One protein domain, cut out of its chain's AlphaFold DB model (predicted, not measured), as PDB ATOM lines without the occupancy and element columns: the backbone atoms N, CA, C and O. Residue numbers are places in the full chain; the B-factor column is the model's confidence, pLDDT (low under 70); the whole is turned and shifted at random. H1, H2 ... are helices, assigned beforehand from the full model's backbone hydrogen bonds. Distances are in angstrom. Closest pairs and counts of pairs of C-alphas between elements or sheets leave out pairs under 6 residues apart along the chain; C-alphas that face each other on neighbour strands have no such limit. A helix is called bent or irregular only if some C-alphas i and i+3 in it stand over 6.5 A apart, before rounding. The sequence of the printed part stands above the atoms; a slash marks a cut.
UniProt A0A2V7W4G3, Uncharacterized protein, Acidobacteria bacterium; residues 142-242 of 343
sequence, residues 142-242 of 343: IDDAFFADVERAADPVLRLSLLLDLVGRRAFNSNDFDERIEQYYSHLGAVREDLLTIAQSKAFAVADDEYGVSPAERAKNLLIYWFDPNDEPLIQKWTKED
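This is residues 142 to 242 of the 343 residues of an uncharacterized protein of Acidobacteria bacterium (UniProt A0A2V7W4G3). H3 and H4 form a crossed helical hairpin in the middle, with the hairpin of H1 and H2 on one side and H5 packed on H4 on the other. Two long loops, residues 168 to 184 and 201 to 214, reach out toward the same side, and residues 173 to 178 stick out. The 101 printed residues hold five named helices, H1 to H5 in order, and no named strand: all helix, mostly crossed. The whole is compact, with a radius of gyration of the C-alphas of 13.3 A and spans of 33 by 30 by 27 A.

H1, residues 144 to 152, and H2, residues 156 to 167, touch as a hairpin, opposite ways at a shallow tilt of 26 degrees; their closest C-alphas, Val 150 and Arg 159, are 5.6 A apart. H3, residues 185 to 200, and H4, residues 215 to 226, form another hairpin, touching at a steep tilt of 42 degrees, closest at the C-alphas of Ala 199 and Ala 216, 4.0 A apart. With residues 164 to 167 alone H2 touches residues 215 to 219 of H4, about perpendicular at 76 degrees, closest at the C-alphas of Val 167 and Pro 215, 5.1 A apart. H5, residues 229 to 238, touches H4 at residues 220 to 224 alone, closest at the C-alphas of Ile 224 and Ile 235, 5.8 A apart; H5 and H3 are apart. Every O i to N i+4 pair is within hydrogen-bond range in H1 and H4, but 6 of 8 in H2, 7 of 12 in H3 and 4 of 6 in H5.

H1 begins at C-alpha 144 (349.791, 323.145, 452.276) and is 12.3 A long; H2 is 16.0 A. H3, 20.7 A, is irregular, with C-alphas 190 and 193 7.9 A apart and a kink of 73 degrees near residue 192. H4 is 16.4 A. H5, 14.4 A, is irregular, with C-alphas 230 and 233 7.7 A apart, and ends at C-alpha 238 (369.746, 342.183, 458.048).

The C-alphas farthest apart, Asn 173 and Asn 230, are 37.1 A apart. The printed part has no cut; the links H2 to H3 and H3 to H4 are long. The pLDDT is under 70 at residues 170 to 179 and residue 210.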
ATOM      1  N   ILE A 142     348.306 328.207 458.393       86.38
ATOM      2  CA  ILE A 142     349.411 328.251 457.430       86.38
ATOM      3  C   ILE A 142     349.876 326.817 457.138       86.38
ATOM      4  O   ILE A 142     350.790 326.297 457.775       86.38
ATOM      5  N   ASP A 143     349.207 326.165 456.188       85.38
ATOM      6  CA  ASP A 143     349.454 324.783 455.758       85.38
ATOM      7  C   ASP A 143     349.589 324.659 454.224       85.38
ATOM      8  O   ASP A 143     349.563 325.648 453.489       85.38
ATOM      9  N   ASP A 144     349.715 323.429 453.716       87.25
ATOM     10  CA  ASP A 144     349.791 323.145 452.276       87.25
ATOM     11  C   ASP A 144     348.613 323.743 451.482       87.25
ATOM     12  O   ASP A 144     348.786 324.191 450.345       87.25
ATOM     13  N   ALA A 145     347.405 323.761 452.058       89.31
ATOM     14  CA  ALA A 145     346.225 324.300 451.389       89.31
ATOM     15  C   ALA A 145     346.300 325.827 451.284       89.31
ATOM     16  O   ALA A 145     345.957 326.380 450.233       89.31
ATOM     17  N   PHE A 146     346.806 326.498 452.322       90.75
ATOM     18  CA  PHE A 146     347.104 327.927 452.285       90.75
ATOM     19  C   PHE A 146     348.095 328.270 451.165       90.75
ATOM     20  O   PHE A 146     347.807 329.150 450.353       90.75
ATOM     21  N   PHE A 147     349.221 327.557 451.048       90.81
ATOM     22  CA  PHE A 147     350.184 327.837 449.972       90.81
ATOM     23  C   PHE A 147     349.617 327.527 448.588       90.81
ATOM     24  O   PHE A 147     349.816 328.310 447.659       90.81
ATOM     25  N   ALA A 148     348.817 326.468 448.454       90.19
ATOM     26  CA  ALA A 148     348.116 326.190 447.208       90.19
ATOM     27  C   ALA A 148     347.129 327.314 446.827       90.19
ATOM     28  O   ALA A 148     346.944 327.582 445.639       90.19
ATOM     29  N   ASP A 149     346.476 327.961 447.797       90.00
ATOM     30  CA  ASP A 149     345.626 329.136 447.555       90.00
ATOM     31  C   ASP A 149     346.458 330.349 447.112       90.00
ATOM     32  O   ASP A 149     346.087 331.022 446.148       90.00
ATOM     33  N   VAL A 150     347.603 330.595 447.760       91.44
ATOM     34  CA  VAL A 150     348.540 331.676 447.405       91.44
ATOM     35  C   VAL A 150     349.051 331.499 445.972       91.44
ATOM     36  O   VAL A 150     349.029 332.447 445.189       91.44
ATOM     37  N   GLU A 151     349.469 330.292 445.593       89.81
ATOM     38  CA  GLU A 151     349.932 329.955 444.239       89.81
ATOM     39  C   GLU A 151     348.843 330.113 443.171       89.81
ATOM     40  O   GLU A 151     349.127 330.552 442.056       89.81
ATOM     41  N   ARG A 152     347.587 329.794 443.505       90.75
ATOM     42  CA  ARG A 152     346.439 329.947 442.597       90.75
ATOM     43  C   ARG A 152     345.962 331.395 442.455       90.75
ATOM     44  O   ARG A 152     345.236 331.693 441.504       90.75
ATOM     45  N   ALA A 153     346.335 332.291 443.369       88.56
ATOM     46  CA  ALA A 153     345.927 333.691 443.341       88.56
ATOM     47  C   ALA A 153     346.622 334.453 442.197       88.56
ATOM     48  O   ALA A 153     347.729 334.968 442.341       88.56
ATOM     49  N   ALA A 154     345.947 334.537 441.047       84.88
ATOM     50  CA  ALA A 154     346.430 335.274 439.876       84.88
ATOM     51  C   ALA A 154     346.350 336.803 440.042       84.88
ATOM     52  O   ALA A 154     347.086 337.527 439.376       84.88
ATOM     53  N   ASP A 155     345.449 337.292 440.900       82.81
ATOM     54  CA  ASP A 155     345.354 338.709 441.249       82.81
ATOM     55  C   ASP A 155     346.470 339.078 442.247       82.81
ATOM     56  O   ASP A 155     346.481 338.541 443.361       82.81
ATOM     57  N   PRO A 156     347.385 340.004 441.895       79.69
ATOM     58  CA  PRO A 156     348.462 340.439 442.781       79.69
ATOM     59  C   PRO A 156     347.972 340.994 444.121       79.69
ATOM     60  O   PRO A 156     348.636 340.794 445.137       79.69
ATOM     61  N   VAL A 157     346.814 341.666 444.149       77.31
ATOM     62  CA  VAL A 157     346.271 342.250 445.384       77.31
ATOM     63  C   VAL A 157     345.788 341.150 446.320       77.31
ATOM     64  O   VAL A 157     346.098 341.181 447.512       77.31
ATOM     65  N   LEU A 158     345.079 340.151 445.787       79.00
ATOM     66  CA  LEU A 158     344.657 338.973 446.544       79.00
ATOM     67  C   LEU A 158     345.859 338.148 447.020       79.00
ATOM     68  O   LEU A 158     345.893 337.733 448.174       79.00
ATOM     69  N   ARG A 159     346.868 337.944 446.166       86.88
ATOM     70  CA  ARG A 159     348.091 337.219 446.537       86.88
ATOM     71  C   ARG A 159     348.835 337.919 447.674       86.88
ATOM     72  O   ARG A 159     349.145 337.284 448.678       86.88
ATOM     73  N   LEU A 160     349.069 339.227 447.553       82.50
ATOM     74  CA  LEU A 160     349.690 340.036 448.605       82.50
ATOM     75  C   LEU A 160     348.861 340.007 449.895       82.50
ATOM     76  O   LEU A 160     349.413 339.885 450.981       82.50
ATOM     77  N   SER A 161     347.540 340.074 449.766       78.25
ATOM     78  CA  SER A 161     346.600 339.972 450.881       78.25
ATOM     79  C   SER A 161     346.732 338.641 451.628       78.25
ATOM     80  O   SER A 161     346.877 338.652 452.843       78.25
ATOM     81  N   LEU A 162     346.771 337.509 450.916       85.25
ATOM     82  CA  LEU A 162     347.005 336.193 451.520       85.25
ATOM     83  C   LEU A 162     348.380 336.113 452.194       85.25
ATOM     84  O   LEU A 162     348.506 335.579 453.287       85.25
ATOM     85  N   LEU A 163     349.420 336.687 451.589       88.75
ATOM     86  CA  LEU A 163     350.758 336.713 452.186       88.75
ATOM     87  C   LEU A 163     350.834 337.574 453.449       88.75
ATOM     88  O   LEU A 163     351.648 337.297 454.328       88.75
ATOM     89  N   LEU A 164     349.976 338.583 453.585       86.00
ATOM     90  CA  LEU A 164     349.836 339.329 454.833       86.00
ATOM     91  C   LEU A 164     349.185 338.490 455.948       86.00
ATOM     92  O   LEU A 164     349.311 338.876 457.102       86.00
ATOM     93  N   ASP A 165     348.603 337.319 455.672       83.69
ATOM     94  CA  ASP A 165     348.220 336.356 456.726       83.69
ATOM     95  C   ASP A 165     349.441 335.604 457.266       83.69
ATOM     96  O   ASP A 165     349.492 335.239 458.441       83.69
ATOM     97  N   LEU A 166     350.451 335.411 456.412       87.62
ATOM     98  CA  LEU A 166     351.719 334.788 456.779       87.62
ATOM     99  C   LEU A 166     352.609 335.751 457.578       87.62
ATOM    100  O   LEU A 166     353.214 335.343 458.567       87.62
ATOM    101  N   VAL A 167     352.711 337.018 457.154       88.38
ATOM    102  CA  VAL A 167     353.649 337.991 457.752       88.38
ATOM    103  C   VAL A 167     352.992 339.175 458.452       88.38
ATOM    104  O   VAL A 167     353.699 339.993 459.025       88.38
ATOM    105  N   GLY A 168     351.675 339.327 458.430       81.25
ATOM    106  CA  GLY A 168     350.971 340.406 459.125       81.25
ATOM    107  C   GLY A 168     350.729 340.118 460.606       81.25
ATOM    108  O   GLY A 168     351.087 339.063 461.127       81.25
ATOM    109  N   ARG A 169     350.123 341.086 461.301       74.25
ATOM    110  CA  ARG A 169     349.593 340.898 462.652       74.25
ATOM    111  C   ARG A 169     348.659 339.688 462.692       74.25
ATOM    112  O   ARG A 169     347.646 339.661 461.996       74.25
ATOM    113  N   ARG A 170     348.933 338.777 463.620       68.56
ATOM    114  CA  ARG A 170     348.022 337.698 463.999       68.56
ATOM    115  C   ARG A 170     347.068 338.156 465.100       68.56
ATOM    116  O   ARG A 170     347.446 338.900 466.006       68.56
ATOM    117  N   ALA A 171     345.808 337.740 465.006       58.25
ATOM    118  CA  ALA A 171     344.804 337.992 466.031       58.25
ATOM    119  C   ALA A 171     345.230 337.441 467.406       58.25
ATOM    120  O   ALA A 171     345.604 336.270 467.538       58.25
ATOM    121  N   PHE A 172     345.107 338.291 468.429       52.03
ATOM    122  CA  PHE A 172     345.329 337.939 469.830       52.03
ATOM    123  C   PHE A 172     344.314 336.863 470.263       52.03
ATOM    124  O   PHE A 172     343.124 336.944 469.931       52.03
ATOM    125  N   ASN A 173     344.776 335.865 471.020       53.19
ATOM    126  CA  ASN A 173     344.033 334.669 471.448       53.19
ATOM    127  C   ASN A 173     343.673 333.624 470.366       53.19
ATOM    128  O   ASN A 173     342.730 332.844 470.531       53.19
ATOM    129  N   SER A 174     344.425 333.576 469.268       57.62
ATOM    130  CA  SER A 174     344.506 332.351 468.464       57.62
ATOM    131  C   SER A 174     345.403 331.328 469.177       57.62
ATOM    132  O   SER A 174     346.279 331.710 469.956       57.62
ATOM    133  N   ASN A 175     345.178 330.027 468.970       59.91
ATOM    134  CA  ASN A 175     346.066 328.983 469.502       59.91
ATOM    135  C   ASN A 175     347.389 328.917 468.705       59.91
ATOM    136  O   ASN A 175     347.716 327.897 468.109       59.91
ATOM    137  N   ASP A 176     348.127 330.029 468.683       56.22
ATOM    138  CA  ASP A 176     349.348 330.277 467.891       56.22
ATOM    139  C   ASP A 176     350.538 329.405 468.355       56.22
ATOM    140  O   ASP A 176     351.551 329.287 467.674       56.22
ATOM    141  N   PHE A 177     350.409 328.727 469.507       49.81
ATOM    142  CA  PHE A 177     351.421 327.810 470.056       49.81
ATOM    143  C   PHE A 177     351.793 326.650 469.116       49.81
ATOM    144  O   PHE A 177     352.839 326.018 469.309       49.81
ATOM    145  N   ASP A 178     350.951 326.370 468.120       51.78
ATOM    146  CA  ASP A 178     351.156 325.298 467.153       51.78
ATOM    147  C   ASP A 178     351.804 325.766 465.842       51.78
ATOM    148  O   ASP A 178     352.245 324.911 465.081       51.78
ATOM    149  N   GLU A 179     351.930 327.072 465.571       60.91
ATOM    150  CA  GLU A 179     352.509 327.553 464.312       60.91
ATOM    151  C   GLU A 179     354.038 327.522 464.365       60.91
ATOM    152  O   GLU A 179     354.707 328.355 464.982       60.91
ATOM    153  N   ARG A 180     354.612 326.523 463.699       75.44
ATOM    154  CA  ARG A 180     356.055 326.284 463.656       75.44
ATOM    155  C   ARG A 180     356.552 326.428 462.234       75.44
ATOM    156  O   ARG A 180     355.909 325.922 461.320       75.44
ATOM    157  N   ILE A 181     357.703 327.071 462.037       84.06
ATOM    158  CA  ILE A 181     358.271 327.246 460.692       84.06
ATOM    159  C   ILE A 181     358.459 325.905 459.975       84.06
ATOM    160  O   ILE A 181     358.270 325.832 458.770       84.06
ATOM    161  N   GLU A 182     358.717 324.827 460.718       85.62
ATOM    162  CA  GLU A 182     358.738 323.440 460.253       85.62
ATOM    163  C   GLU A 182     357.518 323.059 459.404       85.62
ATOM    164  O   GLU A 182     357.659 322.293 458.457       85.62
ATOM    165  N   GLN A 183     356.332 323.581 459.727       83.62
ATOM    166  CA  GLN A 183     355.083 323.238 459.042       83.62
ATOM    167  C   GLN A 183     354.990 323.838 457.642       83.62
ATOM    168  O   GLN A 183     354.280 323.303 456.800       83.62
ATOM    169  N   TYR A 184     355.700 324.937 457.391       87.38
ATOM    170  CA  TYR A 184     355.595 325.675 456.136       87.38
ATOM    171  C   TYR A 184     356.939 325.993 455.473       87.38
ATOM    172  O   TYR A 184     356.977 326.641 454.427       87.38
ATOM    173  N   TYR A 185     358.050 325.515 456.036       91.69
ATOM    174  CA  TYR A 185     359.399 325.773 455.535       91.69
ATOM    175  C   TYR A 185     359.569 325.359 454.068       91.69
ATOM    176  O   TYR A 185     360.143 326.104 453.275       91.69
ATOM    177  N   SER A 186     359.025 324.197 453.694       92.38
ATOM    178  CA  SER A 186     359.075 323.655 452.332       92.38
ATOM    179  C   SER A 186     358.442 324.575 451.282       92.38
ATOM    180  O   SER A 186     358.789 324.477 450.106       92.38
ATOM    181  N   HIS A 187     357.563 325.493 451.685       92.56
ATOM    182  CA  HIS A 187     356.851 326.394 450.778       92.56
ATOM    183  C   HIS A 187     357.480 327.782 450.667       92.56
ATOM    184  O   HIS A 187     357.134 328.540 449.761       92.56
ATOM    185  N   LEU A 188     358.429 328.134 451.543       92.88
ATOM    186  CA  LEU A 188     359.009 329.483 451.578       92.88
ATOM    187  C   LEU A 188     359.673 329.877 450.251       92.88
ATOM    188  O   LEU A 188     359.575 331.033 449.839       92.88
ATOM    189  N   GLY A 189     360.273 328.919 449.537       94.19
ATOM    190  CA  GLY A 189     360.846 329.157 448.212       94.19
ATOM    191  C   GLY A 189     359.828 329.645 447.174       94.19
ATOM    192  O   GLY A 189     360.159 330.506 446.359       94.19
ATOM    193  N   ALA A 190     358.580 329.166 447.227       92.69
ATOM    194  CA  ALA A 190     357.525 329.527 446.271       92.69
ATOM    195  C   ALA A 190     356.991 330.959 446.464       92.69
ATOM    196  O   ALA A 190     356.439 331.555 445.538       92.69
ATOM    197  N   VAL A 191     357.171 331.522 447.661       93.62
ATOM    198  CA  VAL A 191     356.726 332.878 448.027       93.62
ATOM    199  C   VAL A 191     357.892 333.848 448.251       93.62
ATOM    200  O   VAL A 191     357.682 334.991 448.655       93.62
ATOM    201  N   ARG A 192     359.131 333.418 447.973       94.88
ATOM    202  CA  ARG A 192     360.362 334.185 448.227       94.88
ATOM    203  C   ARG A 192     360.323 335.599 447.640       94.88
ATOM    204  O   ARG A 192     360.636 336.557 448.341       94.88
ATOM    205  N   GLU A 193     359.948 335.743 446.371       93.75
ATOM    206  CA  GLU A 193     359.927 337.048 445.686       93.75
ATOM    207  C   GLU A 193     358.888 338.010 446.286       93.75
ATOM    208  O   GLU A 193     359.140 339.211 446.432       93.75
ATOM    209  N   ASP A 194     357.734 337.493 446.707       93.06
ATOM    210  CA  ASP A 194     356.724 338.321 447.359       93.06
ATOM    211  C   ASP A 194     357.174 338.743 448.765       93.06
ATOM    212  O   ASP A 194     357.027 339.905 449.151       93.06
ATOM    213  N   LEU A 195     357.797 337.827 449.517       94.69
ATOM    214  CA  LEU A 195     358.399 338.136 450.813       94.69
ATOM    215  C   LEU A 195     359.506 339.188 450.677       94.69
ATOM    216  O   LEU A 195     359.569 340.103 451.496       94.69
ATOM    217  N   LEU A 196     360.346 339.113 449.636       95.06
ATOM    218  CA  LEU A 196     361.353 340.140 449.336       95.06
ATOM    219  C   LEU A 196     360.703 341.496 449.064       95.06
ATOM    220  O   LEU A 196     361.169 342.517 449.576       95.06
ATOM    221  N   THR A 197     359.601 341.506 448.313       92.38
ATOM    222  CA  THR A 197     358.826 342.718 448.027       92.38
ATOM    223  C   THR A 197     358.301 343.352 449.318       92.38
ATOM    224  O   THR A 197     358.482 344.553 449.531       92.38
ATOM    225  N   ILE A 198     357.720 342.559 450.224       92.69
ATOM    226  CA  ILE A 198     357.237 343.041 451.528       92.69
ATOM    227  C   ILE A 198     358.403 343.529 452.402       92.69
ATOM    228  O   ILE A 198     358.352 344.641 452.926       92.69
ATOM    229  N   ALA A 199     359.476 342.741 452.514       94.56
ATOM    230  CA  ALA A 199     360.641 343.018 453.358       94.56
ATOM    231  C   ALA A 199     361.383 344.311 452.976       94.56
ATOM    232  O   ALA A 199     361.948 344.994 453.836       94.56
ATOM    233  N   GLN A 200     361.415 344.637 451.682       92.88
ATOM    234  CA  GLN A 200     362.084 345.830 451.159       92.88
ATOM    235  C   GLN A 200     361.149 347.041 451.047       92.88
ATOM    236  O   GLN A 200     361.619 348.177 450.917       92.88
ATOM    237  N   SER A 201     359.834 346.826 451.112       89.19
ATOM    238  CA  SER A 201     358.851 347.894 451.026       89.19
ATOM    239  C   SER A 201     358.835 348.739 452.296       89.19
ATOM    240  O   SER A 201     358.612 348.262 453.408       89.19
ATOM    241  N   LYS A 202     358.970 350.057 452.125       88.69
ATOM    242  CA  LYS A 202     358.738 351.014 453.217       88.69
ATOM    243  C   LYS A 202     357.275 351.058 453.650       88.69
ATOM    244  O   LYS A 202     356.994 351.523 454.750       88.69
ATOM    245  N   ALA A 203     356.359 350.604 452.794       88.00
ATOM    246  CA  ALA A 203     354.936 350.645 453.075       88.00
ATOM    247  C   ALA A 203     354.558 349.691 454.216       88.00
ATOM    248  O   ALA A 203     353.648 350.017 454.959       88.00
ATOM    249  N   PHE A 204     355.299 348.590 454.406       90.19
ATOM    250  CA  PHE A 204     355.058 347.566 455.432       90.19
ATOM    251  C   PHE A 204     356.021 347.639 456.630       90.19
ATOM    252  O   PHE A 204     356.174 346.676 457.377       90.19
ATOM    253  N   ALA A 205     356.698 348.777 456.815       90.38
ATOM    254  CA  ALA A 205     357.693 348.966 457.873       90.38
ATOM    255  C   ALA A 205     357.092 349.411 459.221       90.38
ATOM    256  O   ALA A 205     357.820 349.578 460.197       90.38
ATOM    257  N   VAL A 206     355.782 349.664 459.284       89.56
ATOM    258  CA  VAL A 206     355.117 350.097 460.519       89.56
ATOM    259  C   VAL A 206     354.746 348.868 461.344       89.56
ATOM    260  O   VAL A 206     354.105 347.949 460.835       89.56
ATOM    261  N   ALA A 207     355.135 348.860 462.618       87.31
ATOM    262  CA  ALA A 207     354.762 347.809 463.556       87.31
ATOM    263  C   ALA A 207     353.237 347.719 463.720       87.31
ATOM    264  O   ALA A 207     352.555 348.728 463.932       87.31
ATOM    265  N   ASP A 208     352.708 346.505 463.638       82.50
ATOM    266  CA  ASP A 208     351.272 346.206 463.635       82.50
ATOM    267  C   ASP A 208     350.855 345.219 464.735       82.50
ATOM    268  O   ASP A 208     349.670 345.153 465.068       82.50
ATOM    269  N   ASP A 209     351.800 344.532 465.372       75.12
ATOM    270  CA  ASP A 209     351.558 343.638 466.500       75.12
ATOM    271  C   ASP A 209     351.853 344.298 467.860       75.12
ATOM    272  O   ASP A 209     352.125 345.502 467.961       75.12
ATOM    273  N   GLU A 210     351.684 343.521 468.926       69.75
ATOM    274  CA  GLU A 210     351.867 343.960 470.314       69.75
ATOM    275  C   GLU A 210     353.333 343.928 470.758       69.75
ATOM    276  O   GLU A 210     353.710 344.637 471.692       69.75
ATOM    277  N   TYR A 211     354.166 343.166 470.048       73.12
ATOM    278  CA  TYR A 211     355.604 343.044 470.281       73.12
ATOM    279  C   TYR A 211     356.407 344.141 469.571       73.12
ATOM    280  O   TYR A 211     357.617 344.255 469.764       73.12
ATOM    281  N   GLY A 212     355.738 344.984 468.783       82.06
ATOM    282  CA  GLY A 212     356.365 346.076 468.055       82.06
ATOM    283  C   GLY A 212     357.070 345.622 466.778       82.06
ATOM    284  O   GLY A 212     357.954 346.338 466.316       82.06
ATOM    285  N   VAL A 213     356.681 344.478 466.212       85.31
ATOM    286  CA  VAL A 213     357.242 343.929 464.973       85.31
ATOM    287  C   VAL A 213     356.343 344.291 463.790       85.31
ATOM    288  O   VAL A 213     355.113 344.339 463.895       85.31
ATOM    289  N   SER A 214     356.959 344.601 462.653       90.75
ATOM    290  CA  SER A 214     356.274 344.943 461.398       90.75
ATOM    291  C   SER A 214     356.171 343.756 460.427       90.75
ATOM    292  O   SER A 214     356.983 342.826 460.505       90.75
ATOM    293  N   PRO A 215     355.253 343.790 459.437       91.56
ATOM    294  CA  PRO A 215     355.218 342.766 458.396       91.56
ATOM    295  C   PRO A 215     356.518 342.659 457.601       91.56
ATOM    296  O   PRO A 215     356.947 341.556 457.275       91.56
ATOM    297  N   ALA A 216     357.186 343.786 457.335       93.62
ATOM    298  CA  ALA A 216     358.496 343.774 456.693       93.62
ATOM    299  C   ALA A 216     359.544 343.023 457.532       93.62
ATOM    300  O   ALA A 216     360.335 342.261 456.982       93.62
ATOM    301  N   GLU A 217     359.555 343.193 458.857       93.75
ATOM    302  CA  GLU A 217     360.473 342.465 459.743       93.75
ATOM    303  C   GLU A 217     360.151 340.971 459.830       93.75
ATOM    304  O   GLU A 217     361.073 340.156 459.776       93.75
ATOM    305  N   ARG A 218     358.871 340.586 459.889       91.81
ATOM    306  CA  ARG A 218     358.477 339.167 459.856       91.81
ATOM    307  C   ARG A 218     358.812 338.520 458.509       91.81
ATOM    308  O   ARG A 218     359.343 337.413 458.492       91.81
ATOM    309  N   ALA A 219     358.636 339.234 457.397       94.81
ATOM    310  CA  ALA A 219     359.083 338.778 456.080       94.81
ATOM    311  C   ALA A 219     360.610 338.593 456.017       94.81
ATOM    312  O   ALA A 219     361.078 337.555 455.548       94.81
ATOM    313  N   LYS A 220     361.398 339.542 456.551       95.56
ATOM    314  CA  LYS A 220     362.857 339.378 456.686       95.56
ATOM    315  C   LYS A 220     363.202 338.128 457.495       95.56
ATOM    316  O   LYS A 220     364.074 337.378 457.077       95.56
ATOM    317  N   ASN A 221     362.524 337.889 458.618       92.81
ATOM    318  CA  ASN A 221     362.762 336.717 459.461       92.81
ATOM    319  C   ASN A 221     362.579 335.403 458.681       92.81
ATOM    320  O   ASN A 221     363.451 334.537 458.713       92.81
ATOM    321  N   LEU A 222     361.485 335.281 457.919       94.50
ATOM    322  CA  LEU A 222     361.231 334.108 457.075       94.50
ATOM    323  C   LEU A 222     362.273 333.951 455.960       94.50
ATOM    324  O   LEU A 222     362.753 332.844 455.730       94.50
ATOM    325  N   LEU A 223     362.676 335.045 455.306       96.06
ATOM    326  CA  LEU A 223     363.729 335.023 454.281       96.06
ATOM    327  C   LEU A 223     365.098 334.635 454.851       96.06
ATOM    328  O   LEU A 223     365.861 333.932 454.192       96.06
ATOM    329  N   ILE A 224     365.409 335.065 456.076       94.94
ATOM    330  CA  ILE A 224     366.632 334.675 456.780       94.94
ATOM    331  C   ILE A 224     366.629 333.163 457.046       94.94
ATOM    332  O   ILE A 224     367.644 332.516 456.806       94.94
ATOM    333  N   TYR A 225     365.502 332.593 457.485       93.69
ATOM    334  CA  TYR A 225     365.368 331.143 457.647       93.69
ATOM    335  C   TYR A 225     365.422 330.383 456.324       93.69
ATOM    336  O   TYR A 225     366.011 329.307 456.270       93.69
ATOM    337  N   TRP A 226     364.823 330.910 455.256       95.75
ATOM    338  CA  TRP A 226     364.931 330.288 453.939       95.75
ATOM    339  C   TRP A 226     366.387 330.269 453.457       95.75
ATOM    340  O   TRP A 226     366.856 329.236 453.001       95.75
ATOM    341  N   PHE A 227     367.122 331.371 453.647       94.50
ATOM    342  CA  PHE A 227     368.516 331.540 453.228       94.50
ATOM    343  C   PHE A 227     368.746 331.158 451.760       94.50
ATOM    344  O   PHE A 227     369.539 330.276 451.445       94.50
ATOM    345  N   ASP A 228     368.075 331.848 450.839       95.06
ATOM    346  CA  ASP A 228     368.402 331.694 449.420       95.06
ATOM    347  C   ASP A 228     369.816 332.248 449.152       95.06
ATOM    348  O   ASP A 228     370.096 333.395 449.522       95.06
ATOM    349  N   PRO A 229     370.716 331.500 448.485       93.00
ATOM    350  CA  PRO A 229     372.049 331.995 448.133       93.00
ATOM    351  C   PRO A 229     372.047 333.319 447.357       93.00
ATOM    352  O   PRO A 229     372.982 334.109 447.487       93.00
ATOM    353  N   ASN A 230     371.004 333.597 446.569       94.88
ATOM    354  CA  ASN A 230     370.888 334.852 445.825       94.88
ATOM    355  C   ASN A 230     370.606 336.057 446.740       94.88
ATOM    356  O   ASN A 230     370.943 337.187 446.383       94.88
ATOM    357  N   ASP A 231     370.044 335.819 447.928       95.50
ATOM    358  CA  ASP A 231     369.740 336.845 448.932       95.50
ATOM    359  C   ASP A 231     370.815 336.980 450.006       95.50
ATOM    360  O   ASP A 231     370.704 337.844 450.879       95.50
ATOM    361  N   GLU A 232     371.874 336.167 449.956       94.06
ATOM    362  CA  GLU A 232     372.918 336.133 450.980       94.06
ATOM    363  C   GLU A 232     373.461 337.537 451.342       94.06
ATOM    364  O   GLU A 232     373.534 337.848 452.536       94.06
ATOM    365  N   PRO A 233     373.744 338.457 450.392       95.44
ATOM    366  CA  PRO A 233     374.175 339.816 450.733       95.44
ATOM    367  C   PRO A 233     373.138 340.624 451.533       95.44
ATOM    368  O   PRO A 233     373.506 341.424 452.400       95.44
ATOM    369  N   LEU A 234     371.845 340.436 451.251       96.00
ATOM    370  CA  LEU A 234     370.755 341.091 451.979       96.00
ATOM    371  C   LEU A 234     370.597 340.487 453.373       96.00
ATOM    372  O   LEU A 234     370.522 341.226 454.353       96.00
ATOM    373  N   ILE A 235     370.638 339.161 453.475       95.00
ATOM    374  CA  ILE A 235     370.546 338.439 454.745       95.00
ATOM    375  C   ILE A 235     371.705 338.821 455.669       95.00
ATOM    376  O   ILE A 235     371.478 339.176 456.823       95.00
ATOM    377  N   GLN A 236     372.943 338.860 455.164       94.44
ATOM    378  CA  GLN A 236     374.115 339.318 455.923       94.44
ATOM    379  C   GLN A 236     374.002 340.773 456.397       94.44
ATOM    380  O   GLN A 236     374.624 341.163 457.390       94.44
ATOM    381  N   LYS A 237     373.264 341.615 455.666       95.25
ATOM    382  CA  LYS A 237     372.964 342.981 456.096       95.25
ATOM    383  C   LYS A 237     371.926 342.974 457.219       95.25
ATOM    384  O   LYS A 237     372.154 343.642 458.224       95.25
ATOM    385  N   TRP A 238     370.832 342.229 457.066       95.00
ATOM    386  CA  TRP A 238     369.746 342.183 458.048       95.00
ATOM    387  C   TRP A 238     370.173 341.556 459.372       95.00
ATOM    388  O   TRP A 238     369.855 342.109 460.414       95.00
ATOM    389  N   THR A 239     370.981 340.495 459.373       92.56
ATOM    390  CA  THR A 239     371.461 339.842 460.611       92.56
ATOM    391  C   THR A 239     372.381 340.713 461.475       92.56
ATOM    392  O   THR A 239     372.694 340.359 462.610       92.56
ATOM    393  N   LYS A 240     372.802 341.882 460.976       92.44
ATOM    394  CA  LYS A 240     373.510 342.904 461.764       92.44
ATOM    395  C   LYS A 240     372.561 343.861 462.493       92.44
ATOM    396  O   LYS A 240     373.005 344.549 463.414       92.44
ATOM    397  N   GLU A 241     371.297 343.936 462.076       92.00
ATOM    398  CA  GLU A 241     370.249 344.724 462.732       92.00
ATOM    399  C   GLU A 241     369.900 344.082 464.082       92.00
ATOM    400  O   GLU A 241     369.877 342.857 464.197       92.00
ATOM    401  N   ASP A 242     369.615 344.896 465.107       82.81
ATOM    402  CA  ASP A 242     369.349 344.408 466.471       82.81
ATOM    403  C   ASP A 242     368.247 343.340 466.519       82.81
ATOM    404  O   ASP A 242     368.400 342.342 467.222       82.81
TER     405      ASP A 242